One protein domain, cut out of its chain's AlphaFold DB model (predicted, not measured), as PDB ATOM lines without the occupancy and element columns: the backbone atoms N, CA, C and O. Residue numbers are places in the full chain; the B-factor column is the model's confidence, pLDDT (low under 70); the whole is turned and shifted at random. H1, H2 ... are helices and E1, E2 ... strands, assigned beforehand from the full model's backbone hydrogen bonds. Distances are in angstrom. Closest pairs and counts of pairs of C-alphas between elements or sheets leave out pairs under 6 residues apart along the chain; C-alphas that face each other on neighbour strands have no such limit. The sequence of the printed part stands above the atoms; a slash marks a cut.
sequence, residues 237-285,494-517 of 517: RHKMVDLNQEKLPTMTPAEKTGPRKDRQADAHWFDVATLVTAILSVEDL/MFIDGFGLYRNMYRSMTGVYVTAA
ATOM      1  N   ARG A 237      79.020  53.443  63.639       90.06
ATOM      2  CA  ARG A 237      77.779  53.930  63.042       90.06
ATOM      3  C   ARG A 237      77.855  55.432  62.822       90.06
ATOM      4  O   ARG A 237      78.568  56.128  63.550       90.06
ATOM      5  N   HIS A 238      77.131  55.912  61.820       92.69
ATOM      6  CA  HIS A 238      77.055  57.315  61.433       92.69
ATOM      7  C   HIS A 238      75.606  57.740  61.211       92.69
ATOM      8  O   HIS A 238      74.814  57.008  60.621       92.69
ATOM      9  N   LYS A 239      75.262  58.938  61.686       91.88
ATOM     10  CA  LYS A 239      73.990  59.586  61.370       91.88
ATOM     11  C   LYS A 239      74.124  61.101  61.421       91.88
ATOM     12  O   LYS A 239      74.810  61.644  62.287       91.88
ATOM     13  N   MET A 240      73.392  61.777  60.543       90.19
ATOM     14  CA  MET A 240      73.160  63.216  60.644       90.19
ATOM     15  C   MET A 240      72.135  63.515  61.739       90.19
ATOM     16  O   MET A 240      71.007  63.023  61.695       90.19
ATOM     17  N   VAL A 241      72.530  64.316  62.727       87.25
ATOM     18  CA  VAL A 241      71.680  64.682  63.867       87.25
ATOM     19  C   VAL A 241      71.416  66.179  63.905       87.25
ATOM     20  O   VAL A 241      72.306  66.985  63.622       87.25
ATOM     21  N   ASP A 242      70.201  66.551  64.295       85.25
ATOM     22  CA  ASP A 242      69.821  67.949  64.479       85.25
ATOM     23  C   ASP A 242      70.477  68.525  65.741       85.25
ATOM     24  O   ASP A 242      70.438  67.944  66.830       85.25
ATOM     25  N   LEU A 243      71.081  69.702  65.607       80.31
ATOM     26  CA  LEU A 243      71.753  70.392  66.697       80.31
ATOM     27  C   LEU A 243      70.783  71.282  67.472       80.31
ATOM     28  O   LEU A 243      70.050  72.094  66.904       80.31
ATOM     29  N   ASN A 244      70.859  71.223  68.803       80.12
ATOM     30  CA  ASN A 244      70.123  72.159  69.645       80.12
ATOM     31  C   ASN A 244      70.786  73.550  69.629       80.12
ATOM     32  O   ASN A 244      71.752  73.804  70.351       80.12
ATOM     33  N   GLN A 245      70.203  74.453  68.840       78.81
ATOM     34  CA  GLN A 245      70.609  75.849  68.662       78.81
ATOM     35  C   GLN A 245      70.847  76.611  69.974       78.81
ATOM     36  O   GLN A 245      71.819  77.356  70.085       78.81
ATOM     37  N   GLU A 246      70.015  76.393  70.993       76.62
ATOM     38  CA  GLU A 246      70.097  77.098  72.282       76.62
ATOM     39  C   GLU A 246      71.384  76.747  73.045       76.62
ATOM     40  O   GLU A 246      71.949  77.568  73.776       76.62
ATOM     41  N   LYS A 247      71.890  75.528  72.830       75.00
ATOM     42  CA  LYS A 247      73.042  74.965  73.541       75.00
ATOM     43  C   LYS A 247      74.358  75.086  72.772       75.00
ATOM     44  O   LYS A 247      75.400  74.751  73.325       75.00
ATOM     45  N   LEU A 248      74.346  75.591  71.535       73.50
ATOM     46  CA  LEU A 248      75.568  75.715  70.738       73.50
ATOM     47  C   LEU A 248      76.465  76.853  71.259       73.50
ATOM     48  O   LEU A 248      76.044  78.013  71.266       73.50
ATOM     49  N   PRO A 249      77.713  76.573  71.677       68.38
ATOM     50  CA  PRO A 249      78.629  77.599  72.181       68.38
ATOM     51  C   PRO A 249      79.140  78.535  71.076       68.38
ATOM     52  O   PRO A 249      79.573  79.644  71.359       68.38
ATOM     53  N   THR A 250      79.042  78.118  69.811       70.69
ATOM     54  CA  THR A 250      79.434  78.892  68.621       70.69
ATOM     55  C   THR A 250      78.474  80.017  68.259       70.69
ATOM     56  O   THR A 250      78.763  80.780  67.342       70.69
ATOM     57  N   MET A 251      77.316  80.101  68.917       70.00
ATOM     58  CA  MET A 251      76.261  81.035  68.535       70.00
ATOM     59  C   MET A 251      76.206  82.238  69.454       70.00
ATOM     60  O   MET A 251      76.244  82.114  70.681       70.00
ATOM     61  N   THR A 252      76.036  83.406  68.843       74.19
ATOM     62  CA  THR A 252      75.782  84.636  69.590       74.19
ATOM     63  C   THR A 252      74.406  84.574  70.271       74.19
ATOM     64  O   THR A 252      73.500  83.896  69.773       74.19
ATOM     65  N   PRO A 253      74.188  85.294  71.389       74.25
ATOM     66  CA  PRO A 253      72.894  85.310  72.078       74.25
ATOM     67  C   PRO A 253      71.707  85.675  71.172       74.25
ATOM     68  O   PRO A 253      70.630  85.107  71.324       74.25
ATOM     69  N   ALA A 254      71.917  86.563  70.193       73.56
ATOM     70  CA  ALA A 254      70.897  86.965  69.223       73.56
ATOM     71  C   ALA A 254      70.553  85.856  68.217       73.56
ATOM     72  O   ALA A 254      69.411  85.733  67.782       73.56
ATOM     73  N   GLU A 255      71.525  85.024  67.844       73.06
ATOM     74  CA  GLU A 255      71.257  83.886  66.972       73.06
ATOM     75  C   GLU A 255      70.590  82.739  67.729       73.06
ATOM     76  O   GLU A 255      69.808  82.014  67.128       73.06
ATOM     77  N   LYS A 256      70.850  82.570  69.030       74.88
ATOM     78  CA  LYS A 256      70.194  81.539  69.856       74.88
ATOM     79  C   LYS A 256      68.694  81.777  70.031       74.88
ATOM     80  O   LYS A 256      67.946  80.812  70.110       74.88
ATOM     81  N   THR A 257      68.267  83.041  70.065       72.62
ATOM     82  CA  THR A 257      66.859  83.457  70.195       72.62
ATOM     83  C   THR A 257      66.162  83.705  68.854       72.62
ATOM     84  O   THR A 257      64.960  83.968  68.822       72.62
ATOM     85  N   GLY A 258      66.903  83.630  67.745       71.88
ATOM     86  CA  GLY A 258      66.366  83.750  66.393       71.88
ATOM     87  C   GLY A 258      65.562  82.519  65.943       71.88
ATOM     88  O   GLY A 258      65.483  81.524  66.664       71.88
ATOM     89  N   PRO A 259      64.976  82.551  64.731       73.88
ATOM     90  CA  PRO A 259      64.276  81.397  64.171       73.88
ATOM     91  C   PRO A 259      65.190  80.164  64.147       73.88
ATOM     92  O   PRO A 259      66.387  80.282  63.851       73.88
ATOM     93  N   ARG A 260      64.621  78.990  64.472       67.69
ATOM     94  CA  ARG A 260      65.336  77.708  64.411       67.69
ATOM     95  C   ARG A 260      65.925  77.540  63.014       67.69
ATOM     96  O   ARG A 260      65.196  77.551  62.027       67.69
ATOM     97  N   LYS A 261      67.247  77.431  62.941       68.75
ATOM     98  CA  LYS A 261      67.954  77.015  61.734       68.75
ATOM     99  C   LYS A 261      68.081  75.497  61.795       68.75
ATOM    100  O   LYS A 261      68.531  74.985  62.819       68.75
ATOM    101  N   ASP A 262      67.754  74.816  60.701       67.44
ATOM    102  CA  ASP A 262      67.981  73.377  60.539       67.44
ATOM    103  C   ASP A 262      69.491  73.126  60.435       67.44
ATOM    104  O   ASP A 262      70.081  73.059  59.356       67.44
ATOM    105  N   ARG A 263      70.161  73.120  61.587       75.62
ATOM    106  CA  ARG A 263      71.586  72.836  61.697       75.62
ATOM    107  C   ARG A 263      71.745  71.374  62.043       75.62
ATOM    108  O   ARG A 263      71.278  70.940  63.090       75.62
ATOM    109  N   GLN A 264      72.465  70.663  61.192       83.12
ATOM    110  CA  GLN A 264      72.789  69.263  61.396       83.12
ATOM    111  C   GLN A 264      74.295  69.083  61.552       83.12
ATOM    112  O   GLN A 264      75.082  69.899  61.064       83.12
ATOM    113  N   ALA A 265      74.693  68.019  62.237       81.81
ATOM    114  CA  ALA A 265      76.079  67.591  62.320       81.81
ATOM    115  C   ALA A 265      76.190  66.073  62.243       81.81
ATOM    116  O   ALA A 265      75.261  65.348  62.599       81.81
ATOM    117  N   ASP A 266      77.367  65.611  61.831       87.88
ATOM    118  CA  ASP A 266      77.709  64.200  61.867       87.88
ATOM    119  C   ASP A 266      77.861  63.719  63.314       87.88
ATOM    120  O   ASP A 266      78.728  64.193  64.056       87.88
ATOM    121  N   ALA A 267      77.072  62.718  63.690       87.88
ATOM    122  CA  ALA A 267      77.301  61.916  64.879       87.88
ATOM    123  C   ALA A 267      77.901  60.569  64.470       87.88
ATOM    124  O   ALA A 267      77.409  59.906  63.558       87.88
ATOM    125  N   HIS A 268      78.963  60.171  65.168       89.06
ATOM    126  CA  HIS A 268      79.603  58.870  65.014       89.06
ATOM    127  C   HIS A 268      79.645  58.174  66.370       89.06
ATOM    128  O   HIS A 268      80.009  58.800  67.368       89.06
ATOM    129  N   TRP A 269      79.305  56.889  66.419       88.00
ATOM    130  CA  TRP A 269      79.366  56.105  67.654       88.00
ATOM    131  C   TRP A 269      79.623  54.632  67.367       88.00
ATOM    132  O   TRP A 269      79.247  54.114  66.319       88.00
ATOM    133  N   PHE A 270      80.272  53.942  68.299       86.00
ATOM    134  CA  PHE A 270      80.394  52.492  68.216       86.00
ATOM    135  C   PHE A 270      79.081  51.830  68.624       86.00
ATOM    136  O   PHE A 270      78.423  52.269  69.568       86.00
ATOM    137  N   ASP A 271      78.719  50.749  67.937       82.69
ATOM    138  CA  ASP A 271      77.582  49.921  68.324       82.69
ATOM    139  C   ASP A 271      77.895  49.159  69.622       82.69
ATOM    140  O   ASP A 271      78.520  48.091  69.630       82.69
ATOM    141  N   VAL A 272      77.449  49.743  70.736       77.12
ATOM    142  CA  VAL A 272      77.617  49.176  72.074       77.12
ATOM    143  C   VAL A 272      76.916  47.825  72.179       77.12
ATOM    144  O   VAL A 272      77.473  46.923  72.793       77.12
ATOM    145  N   ALA A 273      75.752  47.635  71.550       79.06
ATOM    146  CA  ALA A 273      75.030  46.366  71.617       79.06
ATOM    147  C   ALA A 273      75.831  45.238  70.954       79.06
ATOM    148  O   ALA A 273      75.946  44.148  71.520       79.06
ATOM    149  N   THR A 274      76.462  45.514  69.809       80.44
ATOM    150  CA  THR A 274      77.366  44.553  69.164       80.44
ATOM    151  C   THR A 274      78.601  44.267  70.025       80.44
ATOM    152  O   THR A 274      78.981  43.103  70.165       80.44
ATOM    153  N   LEU A 275      79.203  45.286  70.654       77.94
ATOM    154  CA  LEU A 275      80.316  45.090  71.595       77.94
ATOM    155  C   LEU A 275      79.909  44.180  72.763       77.94
ATOM    156  O   LEU A 275      80.597  43.198  73.041       77.94
ATOM    157  N   VAL A 276      78.787  44.484  73.424       78.25
ATOM    158  CA  VAL A 276      78.252  43.686  74.536       78.25
ATOM    159  C   VAL A 276      78.036  42.250  74.076       78.25
ATOM    160  O   VAL A 276      78.526  41.320  74.706       78.25
ATOM    161  N   THR A 277      77.360  42.061  72.944       79.19
ATOM    162  CA  THR A 277      77.053  40.735  72.397       79.19
ATOM    163  C   THR A 277      78.324  39.937  72.134       79.19
ATOM    164  O   THR A 277      78.401  38.767  72.505       79.19
ATOM    165  N   ALA A 278      79.351  40.564  71.554       79.31
ATOM    166  CA  ALA A 278      80.638  39.920  71.315       79.31
ATOM    167  C   ALA A 278      81.327  39.502  72.624       79.31
ATOM    168  O   ALA A 278      81.812  38.377  72.714       79.31
ATOM    169  N   ILE A 279      81.320  40.366  73.647       77.31
ATOM    170  CA  ILE A 279      81.856  40.057  74.984       77.31
ATOM    171  C   ILE A 279      81.106  38.868  75.602       77.31
ATOM    172  O   ILE A 279      81.733  37.919  76.069       77.31
ATOM    173  N   LEU A 280      79.771  38.893  75.572       77.44
ATOM    174  CA  LEU A 280      78.921  37.844  76.144       77.44
ATOM    175  C   LEU A 280      78.988  36.518  75.374       77.44
ATOM    176  O   LEU A 280      78.690  35.472  75.944       77.44
ATOM    177  N   SER A 281      79.404  36.544  74.106       79.81
ATOM    178  CA  SER A 281      79.578  35.340  73.281       79.81
ATOM    179  C   SER A 281      80.837  34.540  73.642       79.81
ATOM    180  O   SER A 281      80.996  33.408  73.188       79.81
ATOM    181  N   VAL A 282      81.748  35.103  74.444       82.31
ATOM    182  CA  VAL A 282      82.964  34.408  74.880       82.31
ATOM    183  C   VAL A 282      82.633  33.476  76.047       82.31
ATOM    184  O   VAL A 282      82.477  33.916  77.186       82.31
ATOM    185  N   GLU A 283      82.573  32.168  75.780       80.12
ATOM    186  CA  GLU A 283      82.214  31.154  76.787       80.12
ATOM    187  C   GLU A 283      83.089  31.197  78.043       80.12
ATOM    188  O   GLU A 283      82.588  31.011  79.151       80.12
ATOM    189  N   ASP A 284      84.393  31.436  77.885       80.44
ATOM    190  CA  ASP A 284      85.326  31.467  79.015       80.44
ATOM    191  C   ASP A 284      85.084  32.659  79.941       80.44
ATOM    192  O   ASP A 284      85.261  32.527  81.147       80.44
ATOM    193  N   LEU A 285      84.604  33.785  79.408       73.31
ATOM    194  CA  LEU A 285      84.250  34.956  80.209       73.31
ATOM    195  C   LEU A 285      82.957  34.706  81.003       73.31
ATOM    196  O   LEU A 285      82.849  35.048  82.176       73.31
ATOM    197  N   MET A 494      80.219  51.684  84.607       78.56
ATOM    198  CA  MET A 494      80.213  52.542  83.435       78.56
ATOM    199  C   MET A 494      80.424  53.990  83.861       78.56
ATOM    200  O   MET A 494      79.641  54.541  84.631       78.56
ATOM    201  N   PHE A 495      81.467  54.610  83.326       78.75
ATOM    202  CA  PHE A 495      81.711  56.040  83.443       78.75
ATOM    203  C   PHE A 495      81.536  56.673  82.064       78.75
ATOM    204  O   PHE A 495      82.133  56.214  81.090       78.75
ATOM    205  N   ILE A 496      80.681  57.688  81.973       82.25
ATOM    206  CA  ILE A 496      80.411  58.416  80.733       82.25
ATOM    207  C   ILE A 496      80.848  59.854  80.948       82.25
ATOM    208  O   ILE A 496      80.376  60.496  81.882       82.25
ATOM    209  N   ASP A 497      81.711  60.352  80.070       79.62
ATOM    210  CA  ASP A 497      82.190  61.728  80.141       79.62
ATOM    211  C   ASP A 497      82.238  62.386  78.762       79.62
ATOM    212  O   ASP A 497      82.415  61.729  77.733       79.62
ATOM    213  N   GLY A 498      82.032  63.699  78.749       78.50
ATOM    214  CA  GLY A 498      82.056  64.537  77.563       78.50
ATOM    215  C   GLY A 498      83.378  65.287  77.454       78.50
ATOM    216  O   GLY A 498      83.691  66.148  78.268       78.50
ATOM    217  N   PHE A 499      84.121  65.029  76.387       77.69
ATOM    218  CA  PHE A 499      85.385  65.680  76.075       77.69
ATOM    219  C   PHE A 499      85.226  66.650  74.903       77.69
ATOM    220  O   PHE A 499      84.593  66.341  73.893       77.69
ATOM    221  N   GLY A 500      85.856  67.818  75.000       73.06
ATOM    222  CA  GLY A 500      86.110  68.667  73.838       73.06
ATOM    223  C   GLY A 500      87.414  68.247  73.164       73.06
ATOM    224  O   GLY A 500      88.439  68.123  73.835       73.06
ATOM    225  N   LEU A 501      87.414  68.057  71.844       68.69
ATOM    226  CA  LEU A 501      88.668  67.860  71.110       68.69
ATOM    227  C   LEU A 501      89.513  69.150  71.178       68.69
ATOM    228  O   LEU A 501      89.020  70.249  70.892       68.69
ATOM    229  N   TYR A 502      90.766  69.004  71.624       44.78
ATOM    230  CA  TYR A 502      91.670  70.092  72.020       44.78
ATOM    231  C   TYR A 502      91.834  71.171  70.930       44.78
ATOM    232  O   TYR A 502      91.807  70.885  69.734       44.78
ATOM    233  N   ARG A 503      92.040  72.414  71.386       47.25
ATOM    234  CA  ARG A 503      92.171  73.698  70.661       47.25
ATOM    235  C   ARG A 503      90.896  74.405  70.210       47.25
ATOM    236  O   ARG A 503      90.925  75.626  70.224       47.25
ATOM    237  N   ASN A 504      89.789  73.716  69.910       52.38
ATOM    238  CA  ASN A 504      88.630  74.408  69.324       52.38
ATOM    239  C   ASN A 504      87.265  74.190  69.999       52.38
ATOM    240  O   ASN A 504      86.348  74.921  69.658       52.38
ATOM    241  N   MET A 505      87.070  73.241  70.930       57.53
ATOM    242  CA  MET A 505      85.768  72.951  71.596       57.53
ATOM    243  C   MET A 505      84.537  72.768  70.665       57.53
ATOM    244  O   MET A 505      83.435  72.517  71.141       57.53
ATOM    245  N   TYR A 506      84.698  72.846  69.342       64.62
ATOM    246  CA  TYR A 506      83.621  72.787  68.350       64.62
ATOM    247  C   TYR A 506      83.201  71.361  68.005       64.62
ATOM    248  O   TYR A 506      82.224  71.164  67.290       64.62
ATOM    249  N   ARG A 507      83.942  70.367  68.500       68.25
ATOM    250  CA  ARG A 507      83.615  68.950  68.368       68.25
ATOM    251  C   ARG A 507      83.609  68.322  69.752       68.25
ATOM    252  O   ARG A 507      84.625  68.348  70.452       68.25
ATOM    253  N   SER A 508      82.457  67.784  70.120       75.69
ATOM    254  CA  SER A 508      82.257  67.005  71.334       75.69
ATOM    255  C   SER A 508      82.505  65.531  71.047       75.69
ATOM    256  O   SER A 508      82.034  65.000  70.043       75.69
ATOM    257  N   MET A 509      83.200  64.869  71.956       82.06
ATOM    258  CA  MET A 509      83.350  63.425  71.999       82.06
ATOM    259  C   MET A 509      82.787  62.939  73.327       82.06
ATOM    260  O   MET A 509      83.100  63.510  74.363       82.06
ATOM    261  N   THR A 510      81.987  61.882  73.315       84.00
ATOM    262  CA  THR A 510      81.566  61.218  74.551       84.00
ATOM    263  C   THR A 510      82.374  59.941  74.702       84.00
ATOM    264  O   THR A 510      82.303  59.056  73.852       84.00
ATOM    265  N   GLY A 511      83.174  59.859  75.762       81.31
ATOM    266  CA  GLY A 511      83.861  58.631  76.133       81.31
ATOM    267  C   GLY A 511      82.968  57.793  77.037       81.31
ATOM    268  O   GLY A 511      82.427  58.301  78.015       81.31
ATOM    269  N   VAL A 512      82.833  56.511  76.710       81.38
ATOM    270  CA  VAL A 512      82.173  55.516  77.559       81.38
ATOM    271  C   VAL A 512      83.239  54.534  78.021       81.38
ATOM    272  O   VAL A 512      83.812  53.795  77.221       81.38
ATOM    273  N   TYR A 513      83.519  54.544  79.315       80.31
ATOM    274  CA  TYR A 513      84.480  53.663  79.958       80.31
ATOM    275  C   TYR A 513      83.703  52.574  80.672       80.31
ATOM    276  O   TYR A 513      82.929  52.862  81.582       80.31
ATOM    277  N   VAL A 514      83.902  51.327  80.256       73.44
ATOM    278  CA  VAL A 514      83.228  50.170  80.846       73.44
ATOM    279  C   VAL A 514      84.275  49.273  81.482       73.44
ATOM    280  O   VAL A 514      85.237  48.872  80.829       73.44
ATOM    281  N   THR A 515      84.080  48.956  82.756       71.06
ATOM    282  CA  THR A 515      84.857  47.942  83.470       71.06
ATOM    283  C   THR A 515      83.891  46.909  84.032       71.06
ATOM    284  O   THR A 515      82.899  47.274  84.662       71.06
ATOM    285  N   ALA A 516      84.158  45.627  83.784       67.06
ATOM    286  CA  ALA A 516      83.447  44.554  84.473       67.06
ATOM    287  C   ALA A 516      83.827  44.602  85.959       67.06
ATOM    288  O   ALA A 516      85.022  44.672  86.262       67.06
ATOM    289  N   ALA A 517      82.826  44.656  86.839       59.72
ATOM    290  CA  ALA A 517      83.040  44.706  88.283       59.72
ATOM    291  C   ALA A 517      83.366  43.324  88.850       59.72
ATOM    292  O   ALA A 517      82.806  42.328  88.328       59.72
TER     293      ALA A 517
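AT A GLANCE: This is residues 237 to 285 and 494 to 517 of the 517 residues of an uncharacterized protein of Pseudogymnoascus destructans (UniProt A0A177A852). Two small antiparallel ribbons of two strands each, E1 with E2 and E3 with E4, are loosely set near each other in a long, thin model. At one end of the first ribbon the chain loops out through the short helix H1 between its strands; at the other, H2 follows E2, and residues 273 to 285 stick out. The 73 printed residues hold two named helices and four named strands, in the order E1, H1, E2, H2, E3, E4, a mixed class. The whole is an extended rod, with a radius of gyration of the C-alphas of 17.4 A and spans of 58 by 23 by 19 A.

HOW THE PARTS SIT: E1, residues 237 to 242, and E2, residues 264 to 270, are antiparallel neighbours at 150 degrees; N 239 and O 267 are within hydrogen-bond range at 3.0 A. E3, residues 494 to 500, and E4, residues 508 to 516, form an antiparallel hairpin at 159 degrees, with N 499 and O 509 at 2.7 A. E2 and E4 are near each other, with 7 pairs of C-alphas within 10 A, while E1 is apart from E3 and E4. In H2, residues 272 to 280, every O i to N i+4 pair is within hydrogen-bond range; H1, residues 253 to 256, is too short for such a pair. H1 and H2 are apart.

IN THESE COORDINATES: E1 begins at C-alpha 237 (77.779, 53.930, 63.042) and is 16.2 A long. H1 measures 5.1 A, E2 19.6 A, H2 12.1 A and E3 19.7 A. E4, 26.0 A, ends at C-alpha 516 (83.447, 44.554, 84.473).

THE WHOLE: The farthest C-alphas, of Ala 254 and Asp 284, are 58.2 A apart. Residues 286 to 493 are not printed, and C-alphas 285 and 494 are 18.3 A apart across the cut. Of the links printed whole, E2 to H2 is tight and the others are short. The mean pLDDT of the printed part is 76.4; residues 249, 260 to 262, 501 to 507 and 516 to 517 are under 70.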